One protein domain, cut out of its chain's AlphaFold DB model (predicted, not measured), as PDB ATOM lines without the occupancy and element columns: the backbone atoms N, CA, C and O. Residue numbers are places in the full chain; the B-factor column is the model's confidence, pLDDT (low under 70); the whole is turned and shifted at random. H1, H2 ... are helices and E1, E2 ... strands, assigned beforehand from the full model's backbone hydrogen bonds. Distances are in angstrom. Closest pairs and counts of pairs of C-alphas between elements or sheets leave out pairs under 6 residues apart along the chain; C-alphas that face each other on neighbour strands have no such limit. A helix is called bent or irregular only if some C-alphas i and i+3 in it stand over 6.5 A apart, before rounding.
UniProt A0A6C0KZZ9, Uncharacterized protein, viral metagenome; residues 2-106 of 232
ATOM      1  N   ASP A   2     269.817 177.956 234.995       43.59
ATOM      2  CA  ASP A   2     268.438 178.303 234.627       43.59
ATOM      3  C   ASP A   2     267.676 178.931 235.795       43.59
ATOM      4  O   ASP A   2     267.841 178.517 236.948       43.59
ATOM      5  N   LEU A   3     266.805 179.896 235.478       46.16
ATOM      6  CA  LEU A   3     265.856 180.517 236.413       46.16
ATOM      7  C   LEU A   3     265.133 179.456 237.265       46.16
ATOM      8  O   LEU A   3     264.952 179.642 238.465       46.16
ATOM      9  N   LEU A   4     264.845 178.298 236.665       43.66
ATOM     10  CA  LEU A   4     264.222 177.145 237.304       43.66
ATOM     11  C   LEU A   4     265.022 176.600 238.506       43.66
ATOM     12  O   LEU A   4     264.454 176.374 239.570       43.66
ATOM     13  N   ASN A   5     266.345 176.438 238.390       48.03
ATOM     14  CA  ASN A   5     267.179 175.898 239.478       48.03
ATOM     15  C   ASN A   5     267.333 176.883 240.645       48.03
ATOM     16  O   ASN A   5     267.383 176.478 241.811       48.03
ATOM     17  N   ARG A   6     267.376 178.183 240.330       51.94
ATOM     18  CA  ARG A   6     267.375 179.268 241.317       51.94
ATOM     19  C   ARG A   6     266.090 179.247 242.146       51.94
ATOM     20  O   ARG A   6     266.136 179.305 243.378       51.94
ATOM     21  N   ASP A   7     264.957 179.113 241.464       55.81
ATOM     22  CA  ASP A   7     263.640 179.143 242.088       55.81
ATOM     23  C   ASP A   7     263.366 177.855 242.886       55.81
ATOM     24  O   ASP A   7     262.805 177.938 243.977       55.81
ATOM     25  N   ILE A   8     263.879 176.692 242.450       58.12
ATOM     26  CA  ILE A   8     263.793 175.428 243.208       58.12
ATOM     27  C   ILE A   8     264.567 175.493 244.532       58.12
ATOM     28  O   ILE A   8     264.016 175.125 245.568       58.12
ATOM     29  N   ARG A   9     265.824 175.972 244.555       58.75
ATOM     30  CA  ARG A   9     266.591 176.068 245.819       58.75
ATOM     31  C   ARG A   9     265.924 177.011 246.811       58.75
ATOM     32  O   ARG A   9     265.822 176.691 247.993       58.75
ATOM     33  N   TYR A  10     265.446 178.158 246.333       60.94
ATOM     34  CA  TYR A  10     264.693 179.086 247.169       60.94
ATOM     35  C   TYR A  10     263.399 178.453 247.691       60.94
ATOM     36  O   TYR A  10     263.113 178.541 248.886       60.94
ATOM     37  N   TYR A  11     262.650 177.776 246.820       60.47
ATOM     38  CA  TYR A  11     261.429 177.080 247.197       60.47
ATOM     39  C   TYR A  11     261.711 176.028 248.275       60.47
ATOM     40  O   TYR A  11     261.108 176.077 249.337       60.47
ATOM     41  N   LEU A  12     262.696 175.149 248.088       63.44
ATOM     42  CA  LEU A  12     263.016 174.096 249.057       63.44
ATOM     43  C   LEU A  12     263.519 174.631 250.405       63.44
ATOM     44  O   LEU A  12     263.207 174.051 251.442       63.44
ATOM     45  N   LEU A  13     264.287 175.723 250.413       63.97
ATOM     46  CA  LEU A  13     264.912 176.239 251.636       63.97
ATOM     47  C   LEU A  13     264.045 177.243 252.399       63.97
ATOM     48  O   LEU A  13     264.249 177.436 253.596       63.97
ATOM     49  N   VAL A  14     263.102 177.904 251.727       64.88
ATOM     50  CA  VAL A  14     262.305 178.991 252.318       64.88
ATOM     51  C   VAL A  14     260.820 178.647 252.367       64.88
ATOM     52  O   VAL A  14     260.174 178.936 253.374       64.88
ATOM     53  N   HIS A  15     260.272 177.993 251.335       64.44
ATOM     54  CA  HIS A  15     258.840 177.681 251.256       64.44
ATOM     55  C   HIS A  15     258.311 176.834 252.431       64.44
ATOM     56  O   HIS A  15     257.238 177.165 252.936       64.44
ATOM     57  N   PRO A  16     259.038 175.820 252.953       64.06
ATOM     58  CA  PRO A  16     258.573 175.032 254.101       64.06
ATOM     59  C   PRO A  16     258.364 175.841 255.387       64.06
ATOM     60  O   PRO A  16     257.756 175.344 256.332       64.06
ATOM     61  N   PHE A  17     258.878 177.071 255.436       63.06
ATOM     62  CA  PHE A  17     258.857 177.929 256.617       63.06
ATOM     63  C   PHE A  17     257.917 179.135 256.464       63.06
ATOM     64  O   PHE A  17     257.805 179.947 257.387       63.06
ATOM     65  N   TYR A  18     257.211 179.265 255.333       57.34
ATOM     66  CA  TYR A  18     256.146 180.261 255.196       57.34
ATOM     67  C   TYR A  18     255.023 179.963 256.199       57.34
ATOM     68  O   TYR A  18     254.498 178.857 256.255       57.34
ATOM     69  N   GLY A  19     254.680 180.957 257.025       56.56
ATOM     70  CA  GLY A  19     253.676 180.833 258.090       56.56
ATOM     71  C   GLY A  19     254.219 180.375 259.450       56.56
ATOM     72  O   GLY A  19     253.524 180.522 260.450       56.56
ATOM     73  N   GLN A  20     255.469 179.905 259.539       58.25
ATOM     74  CA  GLN A  20     256.103 179.555 260.816       58.25
ATOM     75  C   GLN A  20     256.867 180.760 261.387       58.25
ATOM     76  O   GLN A  20     258.065 180.931 261.156       58.25
ATOM     77  N   SER A  21     256.185 181.638 262.128       59.75
ATOM     78  CA  SER A  21     256.836 182.796 262.754       59.75
ATOM     79  C   SER A  21     257.420 182.442 264.125       59.75
ATOM     80  O   SER A  21     256.703 182.397 265.120       59.75
ATOM     81  N   GLY A  22     258.740 182.266 264.200       66.06
ATOM     82  CA  GLY A  22     259.483 182.224 265.466       66.06
ATOM     83  C   GLY A  22     259.946 183.607 265.950       66.06
ATOM     84  O   GLY A  22     260.678 183.698 266.935       66.06
ATOM     85  N   GLY A  23     259.583 184.681 265.241       83.38
ATOM     86  CA  GLY A  23     260.072 186.044 265.462       83.38
ATOM     87  C   GLY A  23     261.263 186.403 264.565       83.38
ATOM     88  O   GLY A  23     261.444 185.862 263.474       83.38
ATOM     89  N   GLY A  24     262.087 187.348 265.004       87.31
ATOM     90  CA  GLY A  24     263.236 187.836 264.249       87.31
ATOM     91  C   GLY A  24     263.977 188.919 265.015       87.31
ATOM     92  O   GLY A  24     263.671 189.196 266.173       87.31
ATOM     93  N   GLY A  25     264.966 189.528 264.379       90.44
ATOM     94  CA  GLY A  25     265.716 190.604 265.002       90.44
ATOM     95  C   GLY A  25     266.644 191.314 264.037       90.44
ATOM     96  O   GLY A  25     266.646 191.078 262.830       90.44
ATOM     97  N   THR A  26     267.445 192.205 264.606       91.00
ATOM     98  CA  THR A  26     268.543 192.870 263.911       91.00
ATOM     99  C   THR A  26     269.834 192.553 264.648       91.00
ATOM    100  O   THR A  26     269.864 192.561 265.879       91.00
ATOM    101  N   ILE A  27     270.888 192.263 263.898       91.06
ATOM    102  CA  ILE A  27     272.245 192.120 264.406       91.06
ATOM    103  C   ILE A  27     273.127 193.183 263.768       91.06
ATOM    104  O   ILE A  27     273.023 193.448 262.572       91.06
ATOM    105  N   THR A  28     273.975 193.806 264.576       90.44
ATOM    106  CA  THR A  28     274.944 194.787 264.092       90.44
ATOM    107  C   THR A  28     276.318 194.133 264.000       90.44
ATOM    108  O   THR A  28     276.789 193.545 264.983       90.44
ATOM    109  N   ILE A  29     276.922 194.226 262.815       89.62
ATOM    110  CA  ILE A  29     278.326 193.907 262.536       89.62
ATOM    111  C   ILE A  29     278.975 195.209 262.076       89.62
ATOM    112  O   ILE A  29     278.526 195.803 261.095       89.62
ATOM    113  N   ASP A  30     279.960 195.685 262.831       85.50
ATOM    114  CA  ASP A  30     280.532 197.028 262.709       85.50
ATOM    115  C   ASP A  30     279.436 198.112 262.744       85.50
ATOM    116  O   ASP A  30     278.783 198.301 263.769       85.50
ATOM    117  N   SER A  31     279.176 198.788 261.623       83.38
ATOM    118  CA  SER A  31     278.106 199.782 261.458       83.38
ATOM    119  C   SER A  31     276.888 199.255 260.679       83.38
ATOM    120  O   SER A  31     275.909 199.978 260.469       83.38
ATOM    121  N   TYR A  32     276.912 197.988 260.257       81.69
ATOM    122  CA  TYR A  32     275.897 197.392 259.395       81.69
ATOM    123  C   TYR A  32     274.822 196.665 260.195       81.69
ATOM    124  O   TYR A  32     275.080 195.671 260.871       81.69
ATOM    125  N   LYS A  33     273.583 197.148 260.066       85.31
ATOM    126  CA  LYS A  33     272.384 196.514 260.623       85.31
ATOM    127  C   LYS A  33     271.864 195.449 259.663       85.31
ATOM    128  O   LYS A  33     271.356 195.772 258.592       85.31
ATOM    129  N   ILE A  34     271.962 194.193 260.075       86.38
ATOM    130  CA  ILE A  34     271.550 193.020 259.307       86.38
ATOM    131  C   ILE A  34     270.292 192.448 259.955       86.38
ATOM    132  O   ILE A  34     270.286 192.091 261.134       86.38
ATOM    133  N   LYS A  35     269.201 192.383 259.192       88.12
ATOM    134  CA  LYS A  35     267.939 191.804 259.669       88.12
ATOM    135  C   LYS A  35     267.982 190.287 259.526       88.12
ATOM    136  O   LYS A  35     268.536 189.763 258.559       88.12
ATOM    137  N   TYR A  36     267.346 189.588 260.459       90.75
ATOM    138  CA  TYR A  36     267.098 188.159 260.342       90.75
ATOM    139  C   TYR A  36     265.682 187.796 260.792       90.75
ATOM    140  O   TYR A  36     265.107 188.436 261.675       90.75
ATOM    141  N   ARG A  37     265.118 186.747 260.192       90.75
ATOM    142  CA  ARG A  37     263.872 186.111 260.644       90.75
ATOM    143  C   ARG A  37     264.176 184.718 261.168       90.75
ATOM    144  O   ARG A  37     265.071 184.062 260.648       90.75
ATOM    145  N   LYS A  38     263.438 184.285 262.184       91.81
ATOM    146  CA  LYS A  38     263.566 182.964 262.800       91.81
ATOM    147  C   LYS A  38     262.326 182.132 262.496       91.81
ATOM    148  O   LYS A  38     261.209 182.600 262.709       91.81
ATOM    149  N   ALA A  39     262.540 180.894 262.077       90.50
ATOM    150  CA  ALA A  39     261.538 179.841 262.029       90.50
ATOM    151  C   ALA A  39     262.007 178.662 262.894       90.50
ATOM    152  O   ALA A  39     263.209 178.441 263.060       90.50
ATOM    153  N   LEU A  40     261.059 177.940 263.485       86.44
ATOM    154  CA  LEU A  40     261.322 176.782 264.337       86.44
ATOM    155  C   LEU A  40     260.608 175.578 263.735       86.44
ATOM    156  O   LEU A  40     259.394 175.626 263.558       86.44
ATOM    157  N   ASN A  41     261.343 174.503 263.455       82.06
ATOM    158  CA  ASN A  41     260.778 173.285 262.884       82.06
ATOM    159  C   ASN A  41     261.439 172.049 263.503       82.06
ATOM    160  O   ASN A  41     262.640 171.851 263.338       82.06
ATOM    161  N   LYS A  42     260.657 171.222 264.215       81.19
ATOM    162  CA  LYS A  42     261.080 169.915 264.764       81.19
ATOM    163  C   LYS A  42     262.464 169.937 265.442       81.19
ATOM    164  O   LYS A  42     263.333 169.134 265.126       81.19
ATOM    165  N   GLY A  43     262.686 170.893 266.347       82.25
ATOM    166  CA  GLY A  43     263.951 171.028 267.089       82.25
ATOM    167  C   GLY A  43     265.083 171.741 266.338       82.25
ATOM    168  O   GLY A  43     266.099 172.060 266.943       82.25
ATOM    169  N   THR A  44     264.898 172.068 265.056       89.56
ATOM    170  CA  THR A  44     265.829 172.899 264.282       89.56
ATOM    171  C   THR A  44     265.412 174.367 264.342       89.56
ATOM    172  O   THR A  44     264.251 174.714 264.101       89.56
ATOM    173  N   THR A  45     266.371 175.246 264.636       92.81
ATOM    174  CA  THR A  45     266.205 176.697 264.501       92.81
ATOM    175  C   THR A  45     266.740 177.139 263.147       92.81
ATOM    176  O   THR A  45     267.937 177.051 262.897       92.81
ATOM    177  N   THR A  46     265.872 177.659 262.286       93.31
ATOM    178  CA  THR A  46     266.261 178.184 260.972       93.31
ATOM    179  C   THR A  46     266.231 179.706 260.997       93.31
ATOM    180  O   THR A  46     265.220 180.324 261.337       93.31
ATOM    181  N   LEU A  47     267.349 180.328 260.634       92.88
ATOM    182  CA  LEU A  47     267.511 181.772 260.555       92.88
ATOM    183  C   LEU A  47     267.687 182.194 259.097       92.88
ATOM    184  O   LEU A  47     268.612 181.771 258.410       92.88
ATOM    185  N   PHE A  48     266.811 183.078 258.642       90.19
ATOM    186  CA  PHE A  48     266.869 183.715 257.333       90.19
ATOM    187  C   PHE A  48     267.552 185.071 257.486       90.19
ATOM    188  O   PHE A  48     267.005 185.936 258.168       90.19
ATOM    189  N   ILE A  49     268.727 185.266 256.888       89.12
ATOM    190  CA  ILE A  49     269.560 186.469 257.052       89.12
ATOM    191  C   ILE A  49     269.502 187.301 255.768       89.12
ATOM    192  O   ILE A  49     269.710 186.784 254.671       89.12
ATOM    193  N   TYR A  50     269.220 188.595 255.902       85.50
ATOM    194  CA  TYR A  50     268.910 189.497 254.791       85.50
ATOM    195  C   TYR A  50     270.070 190.465 254.527       85.50
ATOM    196  O   TYR A  50     270.592 191.066 255.465       85.50
ATOM    197  N   ALA A  51     270.447 190.656 253.256       74.06
ATOM    198  CA  ALA A  51     271.579 191.508 252.870       74.06
ATOM    199  C   ALA A  51     271.271 193.016 252.766       74.06
ATOM    200  O   ALA A  51     272.195 193.818 252.652       74.06
ATOM    201  N   GLY A  52     269.994 193.419 252.794       58.59
ATOM    202  CA  GLY A  52     269.560 194.782 252.462       58.59
ATOM    203  C   GLY A  52     268.885 195.559 253.598       58.59
ATOM    204  O   GLY A  52     268.295 194.980 254.513       58.59
ATOM    205  N   ARG A  53     268.945 196.898 253.496       47.41
ATOM    206  CA  ARG A  53     268.213 197.852 254.357       47.41
ATOM    207  C   ARG A  53     266.736 197.995 253.953       47.41
ATOM    208  O   ARG A  53     265.907 198.263 254.825       47.41
ATOM    209  N   ASP A  54     266.417 197.756 252.680       46.88
ATOM    210  CA  ASP A  54     265.118 198.077 252.075       46.88
ATOM    211  C   ASP A  54     264.055 196.986 252.265       46.88
ATOM    212  O   ASP A  54     264.346 195.787 252.334       46.88
ATOM    213  N   ALA A  55     262.795 197.415 252.345       39.81
ATOM    214  CA  ALA A  55     261.636 196.531 252.365       39.81
ATOM    215  C   ALA A  55     261.481 195.804 251.012       39.81
ATOM    216  O   ALA A  55     261.648 196.407 249.959       39.81
ATOM    217  N   GLY A  56     261.165 194.503 251.041       51.03
ATOM    218  CA  GLY A  56     260.920 193.685 249.842       51.03
ATOM    219  C   GLY A  56     262.082 192.786 249.400       51.03
ATOM    220  O   GLY A  56     261.862 191.851 248.632       51.03
ATOM    221  N   LYS A  57     263.298 192.983 249.929       63.25
ATOM    222  CA  LYS A  57     264.440 192.099 249.642       63.25
ATOM    223  C   LYS A  57     264.339 190.790 250.431       63.25
ATOM    224  O   LYS A  57     264.020 190.787 251.620       63.25
ATOM    225  N   GLY A  58     264.574 189.666 249.754       70.25
ATOM    226  CA  GLY A  58     264.531 188.326 250.341       70.25
ATOM    227  C   GLY A  58     265.774 187.967 251.162       70.25
ATOM    228  O   GLY A  58     266.740 188.730 251.187       70.25
ATOM    229  N   PRO A  59     265.771 186.805 251.839       79.25
ATOM    230  CA  PRO A  59     266.952 186.329 252.542       79.25
ATOM    231  C   PRO A  59     268.041 185.886 251.564       79.25
ATOM    232  O   PRO A  59     267.749 185.402 250.471       79.25
ATOM    233  N   CYS A  60     269.287 186.036 252.006       81.12
ATOM    234  CA  CYS A  60     270.505 185.788 251.238       81.12
ATOM    235  C   CYS A  60     271.346 184.654 251.805       81.12
ATOM    236  O   CYS A  60     272.044 183.959 251.072       81.12
ATOM    237  N   LEU A  61     271.239 184.443 253.114       87.06
ATOM    238  CA  LEU A  61     271.772 183.273 253.786       87.06
ATOM    239  C   LEU A  61     270.647 182.590 254.560       87.06
ATOM    240  O   LEU A  61     269.778 183.252 255.137       87.06
ATOM    241  N   VAL A  62     270.705 181.265 254.592       90.25
ATOM    242  CA  VAL A  62     269.935 180.422 255.505       90.25
ATOM    243  C   VAL A  62     270.918 179.765 256.452       90.25
ATOM    244  O   VAL A  62     271.896 179.164 256.015       90.25
ATOM    245  N   LEU A  63     270.666 179.908 257.746       94.06
ATOM    246  CA  LEU A  63     271.438 179.282 258.806       94.06
ATOM    247  C   LEU A  63     270.521 178.333 259.573       94.06
ATOM    248  O   LEU A  63     269.615 178.780 260.273       94.06
ATOM    249  N   SER A  64     270.750 177.035 259.432       95.06
ATOM    250  CA  SER A  64     270.001 175.991 260.133       95.06
ATOM    251  C   SER A  64     270.813 175.498 261.320       95.06
ATOM    252  O   SER A  64     271.952 175.091 261.142       95.06
ATOM    253  N   ILE A  65     270.242 175.536 262.519       95.50
ATOM    254  CA  ILE A  65     270.907 175.162 263.769       95.50
ATOM    255  C   ILE A  65     270.179 173.964 264.361       95.50
ATOM    256  O   ILE A  65     268.984 174.053 264.658       95.50
ATOM    257  N   ASN A  66     270.903 172.862 264.535       93.88
ATOM    258  CA  ASN A  66     270.402 171.635 265.139       93.88
ATOM    259  C   ASN A  66     271.372 171.186 266.240       93.88
ATOM    260  O   ASN A  66     272.474 170.713 265.962       93.88
ATOM    261  N   GLY A  67     270.976 171.380 267.499       91.94
ATOM    262  CA  GLY A  67     271.873 171.190 268.637       91.94
ATOM    263  C   GLY A  67     273.063 172.152 268.577       91.94
ATOM    264  O   GLY A  67     272.877 173.366 268.531       91.94
ATOM    265  N   VAL A  68     274.278 171.600 268.572       94.00
ATOM    266  CA  VAL A  68     275.539 172.365 268.588       94.00
ATOM    267  C   VAL A  68     276.095 172.676 267.194       94.00
ATOM    268  O   VAL A  68     277.064 173.425 267.072       94.00
ATOM    269  N   GLU A  69     275.494 172.124 266.137       95.94
ATOM    270  CA  GLU A  69     275.945 172.326 264.761       95.94
ATOM    271  C   GLU A  69     275.033 173.301 264.013       95.94
ATOM    272  O   GLU A  69     273.802 173.201 264.033       95.94
ATOM    273  N   ALA A  70     275.657 174.244 263.314       97.19
ATOM    274  CA  ALA A  70     274.998 175.192 262.439       97.19
ATOM    275  C   ALA A  70     275.439 174.976 260.988       97.19
ATOM    276  O   ALA A  70     276.626 174.857 260.707       97.19
ATOM    277  N   ILE A  71     274.495 174.961 260.052       95.62
ATOM    278  CA  ILE A  71     274.740 174.809 258.616       95.62
ATOM    279  C   ILE A  71     274.335 176.104 257.923       95.62
ATOM    280  O   ILE A  71     273.168 176.498 257.957       95.62
ATOM    281  N   LEU A  72     275.301 176.762 257.291       93.12
ATOM    282  CA  LEU A  72     275.124 177.990 256.533       93.12
ATOM    283  C   LEU A  72     275.062 177.692 255.036       93.12
ATOM    284  O   LEU A  72     275.966 177.085 254.463       93.12
ATOM    285  N   GLN A  73     274.012 178.182 254.388       88.06
ATOM    286  CA  GLN A  73     273.798 178.048 252.952       88.06
ATOM    287  C   GLN A  73     273.526 179.415 252.333       88.06
ATOM    288  O   GLN A  73     272.745 180.207 252.865       88.06
ATOM    289  N   SER A  74     274.158 179.692 251.194       80.50
ATOM    290  CA  SER A  74     273.816 180.846 250.370       80.50
ATOM    291  C   SER A  74     272.555 180.576 249.558       80.50
ATOM    292  O   SER A  74     272.358 179.496 249.001       80.50
ATOM    293  N   LEU A  75     271.690 181.583 249.490       76.75
ATOM    294  CA  LEU A  75     270.550 181.591 248.590       76.75
ATOM    295  C   LEU A  75     270.944 182.338 247.322       76.75
ATOM    296  O   LEU A  75     271.276 183.523 247.363       76.75
ATOM    297  N   GLU A  76     270.876 181.657 246.183       67.44
ATOM    298  CA  GLU A  76     271.009 182.322 244.891       67.44
ATOM    299  C   GLU A  76     269.740 183.148 244.637       67.44
ATOM    300  O   GLU A  76     268.729 182.626 244.179       67.44
ATOM    301  N   ARG A  77     269.750 184.441 244.983       61.75
ATOM    302  CA  ARG A  77     268.631 185.359 244.713       61.75
ATOM    303  C   ARG A  77     269.115 186.696 244.179       61.75
ATOM    304  O   ARG A  77     269.519 187.556 244.958       61.75
ATOM    305  N   GLY A  78     268.975 186.867 242.864       53.91
ATOM    306  CA  GLY A  78     269.252 188.125 242.169       53.91
ATOM    307  C   GLY A  78     270.604 188.743 242.539       53.91
ATOM    308  O   GLY A  78     271.483 188.082 243.088       53.91
ATOM    309  N   ASN A  79     270.737 190.037 242.279       56.34
ATOM    310  CA  ASN A  79     272.000 190.761 242.452       56.34
ATOM    311  C   ASN A  79     272.239 191.188 243.919       56.34
ATOM    312  O   ASN A  79     273.255 191.793 244.251       56.34
ATOM    313  N   ASP A  80     271.295 190.888 244.820       56.03
ATOM    314  CA  ASP A  80     271.286 191.390 246.198       56.03
ATOM    315  C   ASP A  80     271.935 190.438 247.214       56.03
ATOM    316  O   ASP A  80     272.331 190.886 248.294       56.03
ATOM    317  N   CYS A  81     272.028 189.136 246.911       60.50
ATOM    318  CA  CYS A  81     272.306 188.127 247.934       60.50
ATOM    319  C   CYS A  81     273.715 187.546 247.980       60.50
ATOM    320  O   CYS A  81     274.118 187.105 249.052       60.50
ATOM    321  N   PHE A  82     274.510 187.641 246.918       60.56
ATOM    322  CA  PHE A  82     275.959 187.443 246.980       60.56
ATOM    323  C   PHE A  82     276.625 188.297 245.898       60.56
ATOM    324  O   PHE A  82     276.218 188.230 244.748       60.56
ATOM    325  N   VAL A  83     277.588 189.117 246.341       50.75
ATOM    326  CA  VAL A  83     278.704 189.827 245.663       50.75
ATOM    327  C   VAL A  83     278.530 190.308 244.218       50.75
ATOM    328  O   VAL A  83     279.508 190.580 243.542       50.75
ATOM    329  N   ASP A  84     277.316 190.489 243.731       42.78
ATOM    330  CA  ASP A  84     277.129 191.173 242.458       42.78
ATOM    331  C   ASP A  84     277.508 192.659 242.634       42.78
ATOM    332  O   ASP A  84     278.188 193.256 241.808       42.78
ATOM    333  N   ILE A  85     277.136 193.261 243.779       46.34
ATOM    334  CA  ILE A  85     277.308 194.711 244.007       46.34
ATOM    335  C   ILE A  85     277.559 195.079 245.493       46.34
ATOM    336  O   ILE A  85     277.940 196.202 245.820       46.34
ATOM    337  N   SER A  86     277.361 194.157 246.446       50.09
ATOM    338  CA  SER A  86     277.375 194.505 247.878       50.09
ATOM    339  C   SER A  86     278.781 194.402 248.497       50.09
ATOM    340  O   SER A  86     279.332 193.318 248.683       50.09
ATOM    341  N   LEU A  87     279.340 195.556 248.885       55.19
ATOM    342  CA  LEU A  87     280.610 195.719 249.623       55.19
ATOM    343  C   LEU A  87     280.671 194.950 250.966       55.19
ATOM    344  O   LEU A  87     281.713 194.920 251.613       55.19
ATOM    345  N   ASN A  88     279.572 194.319 251.401       70.38
ATOM    346  CA  ASN A  88     279.360 193.876 252.782       70.38
ATOM    347  C   ASN A  88     279.097 192.370 252.927       70.38
ATOM    348  O   ASN A  88     278.607 191.925 253.965       70.38
ATOM    349  N   SER A  89     279.415 191.563 251.913       77.25
ATOM    350  CA  SER A  89     279.208 190.106 251.938       77.25
ATOM    351  C   SER A  89     279.929 189.407 253.099       77.25
ATOM    352  O   SER A  89     279.368 188.493 253.704       77.25
ATOM    353  N   LYS A  90     281.117 189.886 253.492       85.31
ATOM    354  CA  LYS A  90     281.824 189.405 254.695       85.31
ATOM    355  C   LYS A  90     281.005 189.614 255.971       85.31
ATOM    356  O   LYS A  90     280.920 188.711 256.801       85.31
ATOM    357  N   ASN A  91     280.335 190.759 256.097       86.69
ATOM    358  CA  ASN A  91     279.532 191.087 257.276       86.69
ATOM    359  C   ASN A  91     278.306 190.182 257.407       86.69
ATOM    360  O   ASN A  91     277.876 189.905 258.523       86.69
ATOM    361  N   LEU A  92     277.775 189.658 256.298       87.44
ATOM    362  CA  LEU A  92     276.695 188.668 256.333       87.44
ATOM    363  C   LEU A  92     277.162 187.331 256.912       87.44
ATOM    364  O   LEU A  92     276.454 186.738 257.724       87.44
ATOM    365  N   VAL A  93     278.366 186.882 256.550       90.06
ATOM    366  CA  VAL A  93     278.959 185.661 257.116       90.06
ATOM    367  C   VAL A  93     279.292 185.863 258.597       90.06
ATOM    368  O   VAL A  93     278.959 185.013 259.418       90.06
ATOM    369  N   LEU A  94     279.857 187.014 258.975       92.69
ATOM    370  CA  LEU A  94     280.100 187.360 260.384       92.69
ATOM    371  C   LEU A  94     278.799 187.434 261.196       92.69
ATOM    372  O   LEU A  94     278.747 186.962 262.334       92.69
ATOM    373  N   ALA A  95     277.726 187.974 260.612       92.69
ATOM    374  CA  ALA A  95     276.402 187.956 261.221       92.69
ATOM    375  C   ALA A  95     275.895 186.526 261.420       92.69
ATOM    376  O   ALA A  95     275.392 186.221 262.498       92.69
ATOM    377  N   ALA A  96     276.068 185.644 260.432       94.31
ATOM    378  CA  ALA A  96     275.716 184.234 260.560       94.31
ATOM    379  C   ALA A  96     276.503 183.548 261.688       94.31
ATOM    380  O   ALA A  96     275.894 182.889 262.522       94.31
ATOM    381  N   ILE A  97     277.818 183.771 261.782       96.00
ATOM    382  CA  ILE A  97     278.660 183.245 262.870       96.00
ATOM    383  C   ILE A  97     278.147 183.728 264.233       96.00
ATOM    384  O   ILE A  97     277.922 182.931 265.142       96.00
ATOM    385  N   LYS A  98     277.912 185.036 264.387       96.06
ATOM    386  CA  LYS A  98     277.447 185.617 265.655       96.06
ATOM    387  C   LYS A  98     276.040 185.142 266.026       96.06
ATOM    388  O   LYS A  98     275.756 184.942 267.206       96.06
ATOM    389  N   LEU A  99     275.167 184.937 265.039       96.19
ATOM    390  CA  LEU A  99     273.854 184.328 265.243       96.19
ATOM    391  C   LEU A  99     273.982 182.857 265.654       96.19
ATOM    392  O   LEU A  99     273.349 182.469 266.627       96.19
ATOM    393  N   ALA A 100     274.827 182.066 264.996       97.06
ATOM    394  CA  ALA A 100     275.057 180.668 265.353       97.06
ATOM    395  C   ALA A 100     275.464 180.527 266.833       97.06
ATOM    396  O   ALA A 100     274.785 179.824 267.580       97.06
ATOM    397  N   LYS A 101     276.453 181.313 267.290       96.69
ATOM    398  CA  LYS A 101     276.862 181.359 268.708       96.69
ATOM    399  C   LYS A 101     275.711 181.763 269.632       96.69
ATOM    400  O   LYS A 101     275.459 181.120 270.647       96.69
ATOM    401  N   LYS A 102     274.976 182.825 269.272       95.56
ATOM    402  CA  LYS A 102     273.830 183.327 270.056       95.56
ATOM    403  C   LYS A 102     272.752 182.257 270.265       95.56
ATOM    404  O   LYS A 102     272.049 182.301 271.269       95.56
ATOM    405  N   PHE A 103     272.603 181.341 269.315       94.31
ATOM    406  CA  PHE A 103     271.615 180.266 269.348       94.31
ATOM    407  C   PHE A 103     272.215 178.905 269.747       94.31
ATOM    408  O   PHE A 103     271.566 177.884 269.545       94.31
ATOM    409  N   GLY A 104     273.404 178.893 270.365       95.25
ATOM    410  CA  GLY A 104     273.965 177.721 271.047       95.25
ATOM    411  C   GLY A 104     274.814 176.784 270.187       95.25
ATOM    412  O   GLY A 104     275.228 175.739 270.680       95.25
ATOM    413  N   ALA A 105     275.099 177.139 268.932       97.56
ATOM    414  CA  ALA A 105     276.013 176.361 268.107       97.56
ATOM    415  C   ALA A 105     277.474 176.630 268.495       97.56
ATOM    416  O   ALA A 105     277.853 177.782 268.708       97.56
ATOM    417  N   THR A 106     278.285 175.574 268.518       97.38
ATOM    418  CA  THR A 106     279.743 175.621 268.726       97.38
ATOM    419  C   THR A 106     280.516 175.323 267.445       97.38
ATOM    420  O   THR A 106     281.728 175.499 267.384       97.38
TER     421      THR A 106
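Overview. This is residues 2 to 106 of the 232 residues of an uncharacterized protein of viral metagenome (UniProt A0A6C0KZZ9). A strongly twisted sheet of five strands, E1 to E5, curls round one helix, H2, which packs in its hollow. The other helix, H1, packs on the opposite face with its residues 9 to 17, giving three layers, helices on both faces of a sheet. The printed part has 105 residues, with two named helices and five named strands in the order H1 E1 E2 E3 E4 E5 H2; the class is mixed, helices and strands. The sheet's order is E1 - E2 - E3 - E4 - E5, all antiparallel: a meander, each strand the antiparallel neighbour of the one before. The whole is compact, with a radius of gyration of the C-alphas of 13.1 A and spans of 34 by 33 by 22 A.

Arrangement. E1, residues 24 to 29, and E2, residues 32 to 41, form a hairpin with N 27 and O 34 2.8 A apart, within hydrogen-bond range. E3, residues 44 to 50, forms a hairpin with E2, with N 39 and O 46 at 2.8 A. E4, residues 59 to 66, forms a hairpin with E3, with N 47 and O 63 at 2.8 A. E5, residues 69 to 74, forms a hairpin with E4, with N 64 and O 71 at 2.9 A. E1 and E5 are the edge strands and are apart. From edge to edge the strands' lines turn by 82 degrees and the way across the sheet turns by 84 degrees. The sheet curls round H2, residues 89 to 102; its closest C-alphas to E1 are those of Asn 91 and Ile 29, 6.1 A apart, and to E5 those of Ala 100 and Ala 70, 6.2 A. H1, residues 3 to 17, is on the opposite face at a height over the sheet of 11.3 A. It lies over E4 and E5, and only just over E3, where 3 of its C-alphas fall. On the local plane it runs slantwise to the strands, at 49 degrees to E4. The closest C-alphas of H1 and E2 are those of Phe 17 and Ala 39, 6.3 A apart. In H2 every O i to N i+4 pair is within hydrogen-bond range; in H1, 9 of 11 are.

Along the chain. H1 begins at C-alpha 3 (265.856, 180.517, 236.413) and is 21.5 A long; it is only just irregular, with C-alphas 13 and 16 6.9 A apart. E1 measures 16.4 A, E2 28.7 A, E3 19.4 A, E4 19.7 A and E5 16.9 A. E2 begins at C-alpha 32 (275.897, 197.392, 259.395). H2, 20.1 A long, ends at C-alpha 102 (273.830, 183.327, 270.056).

Size, cuts and confidence. The two C-alphas farthest apart, those of Asp 2 and Gly 104, are 36.8 A apart. The printed part has no cut. The link from E5 to H2, residues 75 to 88, is long. The mean pLDDT of the printed part is 76.7; residues 2 to 22, 52 to 57 and 76 to 87 are under 70.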